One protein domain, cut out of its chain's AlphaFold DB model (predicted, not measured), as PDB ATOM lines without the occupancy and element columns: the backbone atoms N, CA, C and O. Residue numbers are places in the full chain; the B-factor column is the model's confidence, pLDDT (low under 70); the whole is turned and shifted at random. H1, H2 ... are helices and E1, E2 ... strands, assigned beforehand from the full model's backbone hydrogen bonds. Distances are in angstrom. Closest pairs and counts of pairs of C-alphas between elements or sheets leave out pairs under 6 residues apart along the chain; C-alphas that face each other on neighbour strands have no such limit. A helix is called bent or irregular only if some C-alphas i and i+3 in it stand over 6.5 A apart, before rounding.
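AT A GLANCE: This is residues 40 to 148 of the 251 residues of an uncharacterized protein of Encephalitozoon cuniculi (strain GB-M1) (UniProt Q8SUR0). A small antiparallel sheet of three strands, E1, E3 and E2 in order across it, has two helices over one face, H3 over one edge and H4 over the rest, two layers in all. Away from this body, residues 46 to 52 stick out as an arm next to the short H1, while residues 103 to 120 make a long loop beyond the end of E2. The printed part has 109 residues with four named helices and three named strands, in the order H1 E1 H2 H3 E2 E3 H4. The class is mixed, helices and strands, with 52 residues, under half, in named elements. The whole is compact, with a radius of gyration of the C-alphas of 14.1 A and spans of 43 by 34 by 30 A.

IN THESE COORDINATES: Begin with the sheet: find C-alpha 67 at (286.010, 256.003, 255.837), from which E1 runs 17.1 A to residue 72. E3, residues 121 to 126, is 15.8 A long, and E2, residues 98 to 102, is 13.0 A long. H3 covers residues 85 to 95, 15.1 A. H4, residues 129 to 144, is 23.9 A long and ends at C-alpha 144, (280.105, 242.158, 236.021). It has a kink of 28 degrees near residue 137 and is only just irregular: C-alphas 137 and 140 are 6.6 A apart. Look for the short H1 at residues 53 to 56, 5.5 A, from C-alpha 53 at (261.021, 262.076, 245.528), and for H2 at residues 79 to 82, 5.4 A.

HOW THE PARTS SIT: E3 is the inner strand. Beside E1 it is antiparallel at 156 degrees, with N 69 and O 124 2.9 A apart, within hydrogen-bond range. With E2 it forms a hairpin at 158 degrees, and N 100 and O 123 are 2.9 A apart. E1, H2 H3 and E2 form a split strand-helix-strand unit, two strands running the same way with E3 between them, and its crossover is right-handed. H3 lies over E2, slantwise to the strands at 40 degrees on the local plane, at a height over the sheet of 8.2 A. H4, on the same face, lies over E1 and E3 at a height of 9.2 A, along the strands but only just, at 28 degrees to E3 on the local plane. H3 and H4 only just touch, with 3 pairs of C-alphas within 8 A, through residues 131 to 135 of H4 alone; the closest C-alphas are those of Leu 95 and Ala 135, 5.8 A. They run opposite ways at a steep tilt of 50 degrees. H2 is close to H3 but not clearly touching it; their closest C-alphas, of Phe 82 and Val 88, are 6.4 A apart. H1 is not on the sheet and is apart from H3, for instance. Every O i to N i+4 pair is within hydrogen-bond range in H3, 10 of 12 are in H4, and H1 and H2 are too short for such a pair.

THE WHOLE: The C-alphas farthest apart, those of Gly 48 and Glu 130, are 43.0 A apart. The printed part has no cut. The link from E2 to E3, 18 residues, is long. Mean pLDDT of the printed part is 77.8; look for values under 70 at residues 40 to 56, 107 to 118 and 146 to 148.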
ATOM      1  N   LEU A  40     271.794 263.047 240.899       53.69
ATOM      2  CA  LEU A  40     271.325 261.933 241.735       53.69
ATOM      3  C   LEU A  40     271.594 262.170 243.230       53.69
ATOM      4  O   LEU A  40     271.280 261.316 244.058       53.69
ATOM      5  N   SER A  41     272.169 263.320 243.602       53.53
ATOM      6  CA  SER A  41     272.416 263.667 245.002       53.53
ATOM      7  C   SER A  41     271.117 264.044 245.714       53.53
ATOM      8  O   SER A  41     270.363 264.877 245.218       53.53
ATOM      9  N   GLY A  42     270.882 263.489 246.906       50.31
ATOM     10  CA  GLY A  42     269.665 263.711 247.704       50.31
ATOM     11  C   GLY A  42     269.367 265.160 248.118       50.31
ATOM     12  O   GLY A  42     268.279 265.410 248.622       50.31
ATOM     13  N   GLU A  43     270.288 266.102 247.897       49.44
ATOM     14  CA  GLU A  43     270.163 267.502 248.326       49.44
ATOM     15  C   GLU A  43     269.579 268.439 247.242       49.44
ATOM     16  O   GLU A  43     269.134 269.530 247.578       49.44
ATOM     17  N   GLU A  44     269.475 268.015 245.970       45.94
ATOM     18  CA  GLU A  44     269.076 268.896 244.844       45.94
ATOM     19  C   GLU A  44     268.053 268.265 243.866       45.94
ATOM     20  O   GLU A  44     268.165 268.404 242.651       45.94
ATOM     21  N   ASN A  45     267.032 267.548 244.353       49.25
ATOM     22  CA  ASN A  45     266.034 266.894 243.480       49.25
ATOM     23  C   ASN A  45     264.730 267.689 243.300       49.25
ATOM     24  O   ASN A  45     263.637 267.137 243.417       49.25
ATOM     25  N   VAL A  46     264.834 268.979 242.978       42.56
ATOM     26  CA  VAL A  46     263.674 269.808 242.609       42.56
ATOM     27  C   VAL A  46     263.777 270.174 241.132       42.56
ATOM     28  O   VAL A  46     264.637 270.957 240.739       42.56
ATOM     29  N   VAL A  47     262.882 269.639 240.297       43.44
ATOM     30  CA  VAL A  47     262.729 270.084 238.901       43.44
ATOM     31  C   VAL A  47     261.403 270.823 238.791       43.44
ATOM     32  O   VAL A  47     260.336 270.222 238.882       43.44
ATOM     33  N   GLY A  48     261.470 272.145 238.621       46.44
ATOM     34  CA  GLY A  48     260.283 272.980 238.410       46.44
ATOM     35  C   GLY A  48     259.295 272.998 239.583       46.44
ATOM     36  O   GLY A  48     258.095 273.064 239.349       46.44
ATOM     37  N   GLY A  49     259.773 272.897 240.829       43.59
ATOM     38  CA  GLY A  49     258.920 272.932 242.026       43.59
ATOM     39  C   GLY A  49     258.163 271.633 242.326       43.59
ATOM     40  O   GLY A  49     257.508 271.549 243.360       43.59
ATOM     41  N   ASN A  50     258.288 270.610 241.475       45.81
ATOM     42  CA  ASN A  50     257.751 269.282 241.743       45.81
ATOM     43  C   ASN A  50     258.800 268.437 242.463       45.81
ATOM     44  O   ASN A  50     259.922 268.265 241.975       45.81
ATOM     45  N   ASP A  51     258.416 267.900 243.618       43.72
ATOM     46  CA  ASP A  51     259.255 266.999 244.392       43.72
ATOM     47  C   ASP A  51     259.314 265.631 243.688       43.72
ATOM     48  O   ASP A  51     258.357 264.853 243.695       43.72
ATOM     49  N   LEU A  52     260.431 265.341 243.009       50.09
ATOM     50  CA  LEU A  52     260.624 264.087 242.262       50.09
ATOM     51  C   LEU A  52     260.815 262.870 243.184       50.09
ATOM     52  O   LEU A  52     260.921 261.735 242.697       50.09
ATOM     53  N   ASN A  53     260.842 263.095 244.502       46.25
ATOM     54  CA  ASN A  53     261.021 262.076 245.528       46.25
ATOM     55  C   ASN A  53     260.009 260.927 245.403       46.25
ATOM     56  O   ASN A  53     260.423 259.772 245.474       46.25
ATOM     57  N   PHE A  54     258.745 261.208 245.061       46.59
ATOM     58  CA  PHE A  54     257.718 260.168 244.888       46.59
ATOM     59  C   PHE A  54     258.020 259.184 243.738       46.59
ATOM     60  O   PHE A  54     257.627 258.020 243.784       46.59
ATOM     61  N   ILE A  55     258.720 259.627 242.685       54.50
ATOM     62  CA  ILE A  55     258.940 258.812 241.477       54.50
ATOM     63  C   ILE A  55     260.266 258.040 241.550       54.50
ATOM     64  O   ILE A  55     260.361 256.941 240.999       54.50
ATOM     65  N   ARG A  56     261.298 258.586 242.208       61.97
ATOM     66  CA  ARG A  56     262.656 258.004 242.186       61.97
ATOM     67  C   ARG A  56     263.192 257.518 243.534       61.97
ATOM     68  O   ARG A  56     264.175 256.785 243.504       61.97
ATOM     69  N   GLN A  57     262.548 257.853 244.657       72.00
ATOM     70  CA  GLN A  57     262.976 257.534 246.028       72.00
ATOM     71  C   GLN A  57     264.483 257.727 246.226       72.00
ATOM     72  O   GLN A  57     265.255 256.777 246.174       72.00
ATOM     73  N   VAL A  58     264.966 258.951 246.390       76.12
ATOM     74  CA  VAL A  58     266.419 259.135 246.501       76.12
ATOM     75  C   VAL A  58     266.893 258.707 247.885       76.12
ATOM     76  O   VAL A  58     266.420 259.208 248.905       76.12
ATOM     77  N   LYS A  59     267.841 257.768 247.921       83.12
ATOM     78  CA  LYS A  59     268.401 257.264 249.171       83.12
ATOM     79  C   LYS A  59     269.153 258.378 249.913       83.12
ATOM     80  O   LYS A  59     270.099 258.962 249.382       83.12
ATOM     81  N   LYS A  60     268.773 258.626 251.165       85.44
ATOM     82  CA  LYS A  60     269.455 259.540 252.089       85.44
ATOM     83  C   LYS A  60     270.541 258.803 252.868       85.44
ATOM     84  O   LYS A  60     270.450 257.595 253.109       85.44
ATOM     85  N   ARG A  61     271.575 259.545 253.273       85.50
ATOM     86  CA  ARG A  61     272.604 259.035 254.184       85.50
ATOM     87  C   ARG A  61     271.982 258.795 255.556       85.50
ATOM     88  O   ARG A  61     271.289 259.667 256.073       85.50
ATOM     89  N   VAL A  62     272.252 257.632 256.131       85.50
ATOM     90  CA  VAL A  62     271.803 257.247 257.473       85.50
ATOM     91  C   VAL A  62     272.972 257.288 258.447       85.50
ATOM     92  O   VAL A  62     272.832 257.804 259.552       85.50
ATOM     93  N   ASN A  63     274.131 256.773 258.033       85.75
ATOM     94  CA  ASN A  63     275.305 256.673 258.891       85.75
ATOM     95  C   ASN A  63     276.383 257.663 258.439       85.75
ATOM     96  O   ASN A  63     276.654 257.811 257.252       85.75
ATOM     97  N   ASP A  64     277.061 258.328 259.373       86.00
ATOM     98  CA  ASP A  64     278.230 259.146 259.031       86.00
ATOM     99  C   ASP A  64     279.524 258.396 259.352       86.00
ATOM    100  O   ASP A  64     280.211 258.646 260.344       86.00
ATOM    101  N   TYR A  65     279.837 257.395 258.525       88.56
ATOM    102  CA  TYR A  65     281.102 256.681 258.657       88.56
ATOM    103  C   TYR A  65     282.283 257.546 258.207       88.56
ATOM    104  O   TYR A  65     282.218 258.247 257.198       88.56
ATOM    105  N   LYS A  66     283.409 257.431 258.919       88.75
ATOM    106  CA  LYS A  66     284.627 258.213 258.646       88.75
ATOM    107  C   LYS A  66     285.338 257.806 257.354       88.75
ATOM    108  O   LYS A  66     285.952 258.647 256.706       88.75
ATOM    109  N   HIS A  67     285.289 256.526 256.995       92.44
ATOM    110  CA  HIS A  67     286.010 256.003 255.837       92.44
ATOM    111  C   HIS A  67     285.108 256.047 254.607       92.44
ATOM    112  O   HIS A  67     284.085 255.364 254.581       92.44
ATOM    113  N   LYS A  68     285.491 256.858 253.612       93.50
ATOM    114  CA  LYS A  68     284.738 257.078 252.371       93.50
ATOM    115  C   LYS A  68     285.654 256.873 251.166       93.50
ATOM    116  O   LYS A  68     286.779 257.366 251.161       93.50
ATOM    117  N   THR A  69     285.178 256.162 250.150       93.00
ATOM    118  CA  THR A  69     285.871 255.982 248.862       93.00
ATOM    119  C   THR A  69     284.888 256.067 247.707       93.00
ATOM    120  O   THR A  69     283.716 255.734 247.870       93.00
ATOM    121  N   LEU A  70     285.373 256.469 246.534       91.69
ATOM    122  CA  LEU A  70     284.571 256.562 245.318       91.69
ATOM    123  C   LEU A  70     284.847 255.372 244.392       91.69
ATOM    124  O   LEU A  70     285.994 254.958 244.221       91.69
ATOM    125  N   TYR A  71     283.797 254.844 243.767       90.88
ATOM    126  CA  TYR A  71     283.881 253.821 242.726       90.88
ATOM    127  C   TYR A  71     283.065 254.241 241.503       90.88
ATOM    128  O   TYR A  71     281.866 254.489 241.608       90.88
ATOM    129  N   ASN A  72     283.694 254.299 240.328       88.44
ATOM    130  CA  ASN A  72     283.031 254.712 239.092       88.44
ATOM    131  C   ASN A  72     282.190 253.565 238.500       88.44
ATOM    132  O   ASN A  72     282.721 252.558 238.027       88.44
ATOM    133  N   ILE A  73     280.866 253.728 238.519       87.88
ATOM    134  CA  ILE A  73     279.896 252.746 238.006       87.88
ATOM    135  C   ILE A  73     279.608 252.985 236.530       87.88
ATOM    136  O   ILE A  73     279.232 252.048 235.825       87.88
ATOM    137  N   GLY A  74     279.766 254.224 236.051       83.19
ATOM    138  CA  GLY A  74     279.501 254.594 234.661       83.19
ATOM    139  C   GLY A  74     280.256 253.718 233.659       83.19
ATOM    140  O   GLY A  74     279.741 253.435 232.587       83.19
ATOM    141  N   ARG A  75     281.423 253.186 234.047       80.44
ATOM    142  CA  ARG A  75     282.236 252.261 233.231       80.44
ATOM    143  C   ARG A  75     281.730 250.811 233.186       80.44
ATOM    144  O   ARG A  75     282.337 249.966 232.529       80.44
ATOM    145  N   THR A  76     280.675 250.469 233.919       84.50
ATOM    146  CA  THR A  76     280.117 249.107 233.940       84.50
ATOM    147  C   THR A  76     279.210 248.855 232.733       84.50
ATOM    148  O   THR A  76     278.756 249.782 232.075       84.50
ATOM    149  N   ARG A  77     278.903 247.584 232.441       83.19
ATOM    150  CA  ARG A  77     278.041 247.217 231.300       83.19
ATOM    151  C   ARG A  77     276.609 247.757 231.423       83.19
ATOM    152  O   ARG A  77     276.002 248.090 230.415       83.19
ATOM    153  N   ASN A  78     276.069 247.800 232.643       84.75
ATOM    154  CA  ASN A  78     274.672 248.148 232.926       84.75
ATOM    155  C   ASN A  78     274.579 249.195 234.059       84.75
ATOM    156  O   ASN A  78     274.049 248.884 235.131       84.75
ATOM    157  N   PRO A  79     275.070 250.429 233.858       85.12
ATOM    158  CA  PRO A  79     275.218 251.419 234.928       85.12
ATOM    159  C   PRO A  79     273.878 251.783 235.579       85.12
ATOM    160  O   PRO A  79     273.767 251.813 236.800       85.12
ATOM    161  N   TYR A  80     272.819 251.934 234.780       83.69
ATOM    162  CA  TYR A  80     271.471 252.257 235.264       83.69
ATOM    163  C   TYR A  80     270.823 251.181 236.142       83.69
ATOM    164  O   TYR A  80     269.880 251.457 236.882       83.69
ATOM    165  N   VAL A  81     271.263 249.925 236.053       84.94
ATOM    166  CA  VAL A  81     270.735 248.876 236.939       84.94
ATOM    167  C   VAL A  81     271.275 249.078 238.351       84.94
ATOM    168  O   VAL A  81     270.548 248.903 239.324       84.94
ATOM    169  N   PHE A  82     272.528 249.512 238.445       86.88
ATOM    170  CA  PHE A  82     273.230 249.796 239.686       86.88
ATOM    171  C   PHE A  82     272.803 251.129 240.321       86.88
ATOM    172  O   PHE A  82     272.998 251.326 241.509       86.88
ATOM    173  N   THR A  83     272.107 252.012 239.601       86.12
ATOM    174  CA  THR A  83     271.483 253.198 240.217       86.12
ATOM    175  C   THR A  83     270.136 252.907 240.882       86.12
ATOM    176  O   THR A  83     269.576 253.789 241.525       86.12
ATOM    177  N   ARG A  84     269.562 251.705 240.716       85.00
ATOM    178  CA  ARG A  84     268.282 251.354 241.351       85.00
ATOM    179  C   ARG A  84     268.488 251.112 242.842       85.00
ATOM    180  O   ARG A  84     269.311 250.274 243.205       85.00
ATOM    181  N   ASN A  85     267.666 251.734 243.688       85.25
ATOM    182  CA  ASN A  85     267.758 251.581 245.147       85.25
ATOM    183  C   ASN A  85     267.747 250.122 245.595       85.25
ATOM    184  O   ASN A  85     268.527 249.746 246.458       85.25
ATOM    185  N   SER A  86     266.947 249.282 244.942       81.50
ATOM    186  CA  SER A  86     266.870 247.851 245.241       81.50
ATOM    187  C   SER A  86     268.193 247.117 245.101       81.50
ATOM    188  O   SER A  86     268.512 246.220 245.883       81.50
ATOM    189  N   VAL A  87     268.975 247.501 244.096       86.69
ATOM    190  CA  VAL A  87     270.296 246.940 243.828       86.69
ATOM    191  C   VAL A  87     271.320 247.562 244.770       86.69
ATOM    192  O   VAL A  87     272.129 246.834 245.331       86.69
ATOM    193  N   VAL A  88     271.249 248.873 245.007       90.06
ATOM    194  CA  VAL A  88     272.133 249.577 245.949       90.06
ATOM    195  C   VAL A  88     271.988 249.004 247.362       90.06
ATOM    196  O   VAL A  88     272.958 248.495 247.914       90.06
ATOM    197  N   MET A  89     270.768 248.964 247.903       87.69
ATOM    198  CA  MET A  89     270.462 248.403 249.224       87.69
ATOM    199  C   MET A  89     270.834 246.922 249.323       87.69
ATOM    200  O   MET A  89     271.319 246.462 250.350       87.69
ATOM    201  N   MET A  90     270.648 246.151 248.248       86.31
ATOM    202  CA  MET A  90     271.085 244.755 248.200       86.31
ATOM    203  C   MET A  90     272.607 244.619 248.345       86.31
ATOM    204  O   MET A  90     273.069 243.737 249.070       86.31
ATOM    205  N   ILE A  91     273.380 245.449 247.645       90.56
ATOM    206  CA  ILE A  91     274.848 245.417 247.695       90.56
ATOM    207  C   ILE A  91     275.339 245.865 249.076       90.56
ATOM    208  O   ILE A  91     276.247 245.250 249.632       90.56
ATOM    209  N   GLU A  92     274.711 246.886 249.650       90.81
ATOM    210  CA  GLU A  92     274.978 247.363 251.011       90.81
ATOM    211  C   GLU A  92     274.751 246.287 252.058       90.81
ATOM    212  O   GLU A  92     275.623 246.036 252.887       90.81
ATOM    213  N   GLU A  93     273.609 245.602 251.983       88.75
ATOM    214  CA  GLU A  93     273.296 244.481 252.861       88.75
ATOM    215  C   GLU A  93     274.366 243.380 252.758       88.75
ATOM    216  O   GLU A  93     274.825 242.877 253.786       88.75
ATOM    217  N   GLU A  94     274.813 243.029 251.545       88.81
ATOM    218  CA  GLU A  94     275.807 241.967 251.337       88.81
ATOM    219  C   GLU A  94     277.223 242.342 251.796       88.81
ATOM    220  O   GLU A  94     277.973 241.463 252.244       88.81
ATOM    221  N   LEU A  95     277.605 243.610 251.667       91.25
ATOM    222  CA  LEU A  95     278.958 244.085 251.964       91.25
ATOM    223  C   LEU A  95     279.086 244.734 253.350       91.25
ATOM    224  O   LEU A  95     280.202 244.876 253.836       91.25
ATOM    225  N   GLY A  96     277.978 245.096 254.000       89.31
ATOM    226  CA  GLY A  96     277.992 245.784 255.294       89.31
ATOM    227  C   GLY A  96     278.535 247.206 255.219       89.31
ATOM    228  O   GLY A  96     279.130 247.697 256.177       89.31
ATOM    229  N   VAL A  97     278.345 247.846 254.070       93.44
ATOM    230  CA  VAL A  97     278.732 249.232 253.801       93.44
ATOM    231  C   VAL A  97     277.489 250.044 253.489       93.44
ATOM    232  O   VAL A  97     276.435 249.494 253.180       93.44
ATOM    233  N   GLU A  98     277.618 251.356 253.542       92.56
ATOM    234  CA  GLU A  98     276.618 252.273 253.027       92.56
ATOM    235  C   GLU A  98     277.106 252.827 251.687       92.56
ATOM    236  O   GLU A  98     278.280 253.141 251.512       92.56
ATOM    237  N   ILE A  99     276.208 252.891 250.713       93.31
ATOM    238  CA  ILE A  99     276.473 253.382 249.372       93.31
ATOM    239  C   ILE A  99     275.519 254.546 249.101       93.31
ATOM    240  O   ILE A  99     274.329 254.525 249.429       93.31
ATOM    241  N   LEU A 100     276.059 255.594 248.496       91.56
ATOM    242  CA  LEU A 100     275.292 256.692 247.929       91.56
ATOM    243  C   LEU A 100     275.653 256.819 246.459       91.56
ATOM    244  O   LEU A 100     276.826 256.794 246.089       91.56
ATOM    245  N   VAL A 101     274.638 256.952 245.615       89.56
ATOM    246  CA  VAL A 101     274.832 257.171 244.182       89.56
ATOM    247  C   VAL A 101     274.959 258.668 243.948       89.56
ATOM    248  O   VAL A 101     274.106 259.437 244.388       89.56
ATOM    249  N   ARG A 102     276.027 259.092 243.278       86.06
ATOM    250  CA  ARG A 102     276.275 260.494 242.929       86.06
ATOM    251  C   ARG A 102     276.595 260.646 241.452       86.06
ATOM    252  O   ARG A 102     276.997 259.692 240.791       86.06
ATOM    253  N   GLY A 103     276.415 261.873 240.974       81.19
ATOM    254  CA  GLY A 103     276.691 262.267 239.600       81.19
ATOM    255  C   GLY A 103     275.606 261.845 238.620       81.19
ATOM    256  O   GLY A 103     274.500 261.453 238.997       81.19
ATOM    257  N   SER A 104     275.937 261.953 237.340       77.50
ATOM    258  CA  SER A 104     275.039 261.652 236.230       77.50
ATOM    259  C   SER A 104     275.727 260.714 235.245       77.50
ATOM    260  O   SER A 104     276.944 260.746 235.069       77.50
ATOM    261  N   TYR A 105     274.956 259.827 234.617       75.06
ATOM    262  CA  TYR A 105     275.493 258.962 233.572       75.06
ATOM    263  C   TYR A 105     275.241 259.577 232.203       75.06
ATOM    264  O   TYR A 105     274.088 259.762 231.805       75.06
ATOM    265  N   LYS A 106     276.329 259.856 231.486       73.12
ATOM    266  CA  LYS A 106     276.314 260.403 230.134       73.12
ATOM    267  C   LYS A 106     276.823 259.340 229.156       73.12
ATOM    268  O   LYS A 106     278.027 259.107 229.088       73.12
ATOM    269  N   PRO A 107     275.932 258.669 228.407       66.50
ATOM    270  CA  PRO A 107     276.331 257.593 227.500       66.50
ATOM    271  C   PRO A 107     277.180 258.082 226.319       66.50
ATOM    272  O   PRO A 107     277.900 257.294 225.724       66.50
ATOM    273  N   GLU A 108     277.096 259.362 225.961       61.28
ATOM    274  CA  GLU A 108     277.824 259.940 224.824       61.28
ATOM    275  C   GLU A 108     279.319 260.128 225.122       61.28
ATOM    276  O   GLU A 108     280.150 260.056 224.221       61.28
ATOM    277  N   GLU A 109     279.673 260.266 226.403       59.78
ATOM    278  CA  GLU A 109     281.051 260.392 226.890       59.78
ATOM    279  C   GLU A 109     281.715 259.017 227.118       59.78
ATOM    280  O   GLU A 109     282.762 258.932 227.754       59.78
ATOM    281  N   LEU A 110     281.151 257.920 226.576       51.91
ATOM    282  CA  LEU A 110     281.605 256.534 226.810       51.91
ATOM    283  C   LEU A 110     283.101 256.276 226.520       51.91
ATOM    284  O   LEU A 110     283.602 255.219 226.895       51.91
ATOM    285  N   ASN A 111     283.801 257.212 225.869       50.19
ATOM    286  CA  ASN A 111     285.219 257.132 225.513       50.19
ATOM    287  C   ASN A 111     286.056 258.376 225.881       50.19
ATOM    288  O   ASN A 111     287.210 258.446 225.463       50.19
ATOM    289  N   GLY A 112     285.523 259.358 226.611       45.62
ATOM    290  CA  GLY A 112     286.245 260.606 226.881       45.62
ATOM    291  C   GLY A 112     285.952 261.133 228.271       45.62
ATOM    292  O   GLY A 112     284.823 261.521 228.530       45.62
ATOM    293  N   ASP A 113     286.973 261.084 229.129       52.59
ATOM    294  CA  ASP A 113     287.165 261.827 230.380       52.59
ATOM    295  C   ASP A 113     285.977 262.701 230.811       52.59
ATOM    296  O   ASP A 113     285.995 263.922 230.670       52.59
ATOM    297  N   THR A 114     284.925 262.086 231.360       51.56
ATOM    298  CA  THR A 114     283.987 262.838 232.190       51.56
ATOM    299  C   THR A 114     284.812 263.412 233.333       51.56
ATOM    300  O   THR A 114     285.428 262.631 234.062       51.56
ATOM    301  N   ASP A 115     284.836 264.740 233.484       56.25
ATOM    302  CA  ASP A 115     285.431 265.386 234.652       56.25
ATOM    303  C   ASP A 115     284.944 264.642 235.901       56.25
ATOM    304  O   ASP A 115     283.731 264.492 236.107       56.25
ATOM    305  N   ASP A 116     285.880 264.125 236.706       60.03
ATOM    306  CA  ASP A 116     285.602 263.195 237.814       60.03
ATOM    307  C   ASP A 116     284.516 263.712 238.781       60.03
ATOM    308  O   ASP A 116     283.900 262.930 239.507       60.03
ATOM    309  N   SER A 117     284.252 265.023 238.780       64.75
ATOM    310  CA  SER A 117     283.229 265.677 239.590       64.75
ATOM    311  C   SER A 117     281.782 265.319 239.224       64.75
ATOM    312  O   SER A 117     280.958 265.243 240.133       64.75
ATOM    313  N   ASP A 118     281.453 265.096 237.944       69.62
ATOM    314  CA  ASP A 118     280.060 264.882 237.480       69.62
ATOM    315  C   ASP A 118     279.755 263.412 237.113       69.62
ATOM    316  O   ASP A 118     278.618 263.071 236.758       69.62
ATOM    317  N   ALA A 119     280.754 262.529 237.207       79.56
ATOM    318  CA  ALA A 119     280.651 261.126 236.813       79.56
ATOM    319  C   ALA A 119     279.708 260.310 237.717       79.56
ATOM    320  O   ALA A 119     279.630 260.523 238.926       79.56
ATOM    321  N   LEU A 120     279.028 259.309 237.137       85.62
ATOM    322  CA  LEU A 120     278.210 258.364 237.902       85.62
ATOM    323  C   LEU A 120     279.090 257.479 238.803       85.62
ATOM    324  O   LEU A 120     279.704 256.503 238.347       85.62
ATOM    325  N   VAL A 121     279.096 257.790 240.096       89.19
ATOM    326  CA  VAL A 121     279.937 257.143 241.107       89.19
ATOM    327  C   VAL A 121     279.117 256.613 242.278       89.19
ATOM    328  O   VAL A 121     278.106 257.186 242.683       89.19
ATOM    329  N   TYR A 122     279.588 255.512 242.856       92.69
ATOM    330  CA  TYR A 122     279.232 255.120 244.210       92.69
ATOM    331  C   TYR A 122     280.181 255.813 245.171       92.69
ATOM    332  O   TYR A 122     281.391 255.598 245.112       92.69
ATOM    333  N   GLU A 123     279.632 256.590 246.092       92.69
ATOM    334  CA  GLU A 123     280.321 256.930 247.324       92.69
ATOM    335  C   GLU A 123     280.048 255.830 248.346       92.69
ATOM    336  O   GLU A 123     278.915 255.646 248.784       92.69
ATOM    337  N   ILE A 124     281.088 255.080 248.692       94.31
ATOM    338  CA  ILE A 124     281.021 253.946 249.611       94.31
ATOM    339  C   ILE A 124     281.574 254.403 250.957       94.31
ATOM    340  O   ILE A 124     282.735 254.810 251.043       94.31
ATOM    341  N   SER A 125     280.756 254.315 251.998       94.31
ATOM    342  CA  SER A 125     281.085 254.619 253.386       94.31
ATOM    343  C   SER A 125     281.062 253.341 254.233       94.31
ATOM    344  O   SER A 125     280.145 252.526 254.133       94.31
ATOM    345  N   ALA A 126     282.076 253.130 255.077       93.38
ATOM    346  CA  ALA A 126     282.192 251.908 255.882       93.38
ATOM    347  C   ALA A 126     282.687 252.176 257.314       93.38
ATOM    348  O   ALA A 126     283.491 253.090 257.523       93.38
ATOM    349  N   PRO A 127     282.276 251.353 258.300       91.00
ATOM    350  CA  PRO A 127     282.675 251.528 259.697       91.00
ATOM    351  C   PRO A 127     284.172 251.300 259.926       91.00
ATOM    352  O   PRO A 127     284.773 251.996 260.740       91.00
ATOM    353  N   THR A 128     284.778 250.348 259.211       92.12
ATOM    354  CA  THR A 128     286.202 250.007 259.321       92.12
ATOM    355  C   THR A 128     286.878 250.043 257.946       92.12
ATOM    356  O   THR A 128     286.235 249.762 256.928       92.12
ATOM    357  N   PRO A 129     288.187 250.360 257.878       94.12
ATOM    358  CA  PRO A 129     288.920 250.399 256.610       94.12
ATOM    359  C   PRO A 129     289.077 249.006 255.977       94.12
ATOM    360  O   PRO A 129     289.200 248.887 254.760       94.12
ATOM    361  N   GLU A 130     289.039 247.947 256.787       93.06
ATOM    362  CA  GLU A 130     289.094 246.557 256.323       93.06
ATOM    363  C   GLU A 130     287.850 246.184 255.513       93.06
ATOM    364  O   GLU A 130     287.972 245.685 254.393       93.06
ATOM    365  N   VAL A 131     286.660 246.511 256.033       91.81
ATOM    366  CA  VAL A 131     285.381 246.284 255.340       91.81
ATOM    367  C   VAL A 131     285.326 247.100 254.050       91.81
ATOM    368  O   VAL A 131     284.890 246.594 253.019       91.81
ATOM    369  N   LEU A 132     285.843 248.333 254.068       93.75
ATOM    370  CA  LEU A 132     285.922 249.166 252.868       93.75
ATOM    371  C   LEU A 132     286.781 248.518 251.774       93.75
ATOM    372  O   LEU A 132     286.392 248.482 250.606       93.75
ATOM    373  N   LYS A 133     287.937 247.963 252.153       94.44
ATOM    374  CA  LYS A 133     288.839 247.270 251.229       94.44
ATOM    375  C   LYS A 133     288.212 245.986 250.676       94.44
ATOM    376  O   LYS A 133     288.330 245.726 249.478       94.44
ATOM    377  N   GLU A 134     287.528 245.207 251.514       93.56
ATOM    378  CA  GLU A 134     286.779 244.025 251.068       93.56
ATOM    379  C   GLU A 134     285.676 244.419 250.075       93.56
ATOM    380  O   GLU A 134     285.572 243.826 248.997       93.56
ATOM    381  N   ALA A 135     284.902 245.460 250.391       93.44
ATOM    382  CA  ALA A 135     283.846 245.971 249.526       93.44
ATOM    383  C   ALA A 135     284.395 246.395 248.156       93.44
ATOM    384  O   ALA A 135     283.894 245.937 247.127       93.44
ATOM    385  N   MET A 136     285.484 247.169 248.130       93.56
ATOM    386  CA  MET A 136     286.154 247.586 246.891       93.56
ATOM    387  C   MET A 136     286.644 246.403 246.050       93.56
ATOM    388  O   MET A 136     286.585 246.455 244.823       93.56
ATOM    389  N   SER A 137     287.077 245.308 246.681       94.38
ATOM    390  CA  SER A 137     287.467 244.091 245.959       94.38
ATOM    391  C   SER A 137     286.270 243.320 245.389       94.38
ATOM    392  O   SER A 137     286.410 242.648 244.362       94.38
ATOM    393  N   ARG A 138     285.099 243.360 246.040       91.31
ATOM    394  CA  ARG A 138     283.919 242.566 245.646       91.31
ATOM    395  C   ARG A 138     283.012 243.289 244.648       91.31
ATOM    396  O   ARG A 138     282.471 242.625 243.762       91.31
ATOM    397  N   ILE A 139     282.891 244.615 244.714       92.06
ATOM    398  CA  ILE A 139     282.043 245.422 243.814       92.06
ATOM    399  C   ILE A 139     282.323 245.160 242.320       92.06
ATOM    400  O   ILE A 139     281.366 244.920 241.581       92.06
ATOM    401  N   PRO A 140     283.579 245.099 241.833       90.94
ATOM    402  CA  PRO A 140     283.854 244.775 240.431       90.94
ATOM    403  C   PRO A 140     283.330 243.396 240.010       90.94
ATOM    404  O   PRO A 140     282.928 243.198 238.867       90.94
ATOM    405  N   SER A 141     283.311 242.430 240.930       89.94
ATOM    406  CA  SER A 141     282.784 241.087 240.662       89.94
ATOM    407  C   SER A 141     281.258 241.087 240.598       89.94
ATOM    408  O   SER A 141     280.683 240.457 239.713       89.94
ATOM    409  N   ILE A 142     280.606 241.839 241.491       87.69
ATOM    410  CA  ILE A 142     279.148 242.008 241.497       87.69
ATOM    411  C   ILE A 142     278.702 242.751 240.236       87.69
ATOM    412  O   ILE A 142     277.771 242.318 239.576       87.69
ATOM    413  N   THR A 143     279.388 243.830 239.856       86.50
ATOM    414  CA  THR A 143     278.988 244.675 238.715       86.50
ATOM    415  C   THR A 143     279.100 243.985 237.356       86.50
ATOM    416  O   THR A 143     278.358 244.315 236.430       86.50
ATOM    417  N   LYS A 144     279.997 242.998 237.225       85.81
ATOM    418  CA  LYS A 144     280.105 242.158 236.021       85.81
ATOM    419  C   LYS A 144     278.875 241.279 235.809       85.81
ATOM    420  O   LYS A 144     278.500 241.025 234.665       85.81
ATOM    421  N   VAL A 145     278.263 240.803 236.892       82.25
ATOM    422  CA  VAL A 145     277.060 239.974 236.837       82.25
ATOM    423  C   VAL A 145     275.857 240.904 236.905       82.25
ATOM    424  O   VAL A 145     275.632 241.571 237.908       82.25
ATOM    425  N   ALA A 146     275.058 240.968 235.839       69.31
ATOM    426  CA  ALA A 146     273.797 241.695 235.922       69.31
ATOM    427  C   ALA A 146     272.961 241.071 237.055       69.31
ATOM    428  O   ALA A 146     272.770 239.849 237.036       69.31
ATOM    429  N   PRO A 147     272.488 241.850 238.045       68.25
ATOM    430  CA  PRO A 147     271.698 241.280 239.119       68.25
ATOM    431  C   PRO A 147     270.446 240.671 238.495       68.25
ATOM    432  O   PRO A 147     269.640 241.366 237.871       68.25
ATOM    433  N   THR A 148     270.286 239.358 238.642       61.72
ATOM    434  CA  THR A 148     269.013 238.710 238.357       61.72
ATOM    435  C   THR A 148     267.993 239.365 239.269       61.72
ATOM    436  O   THR A 148     268.148 239.365 240.496       61.72
TER     437      THR A 148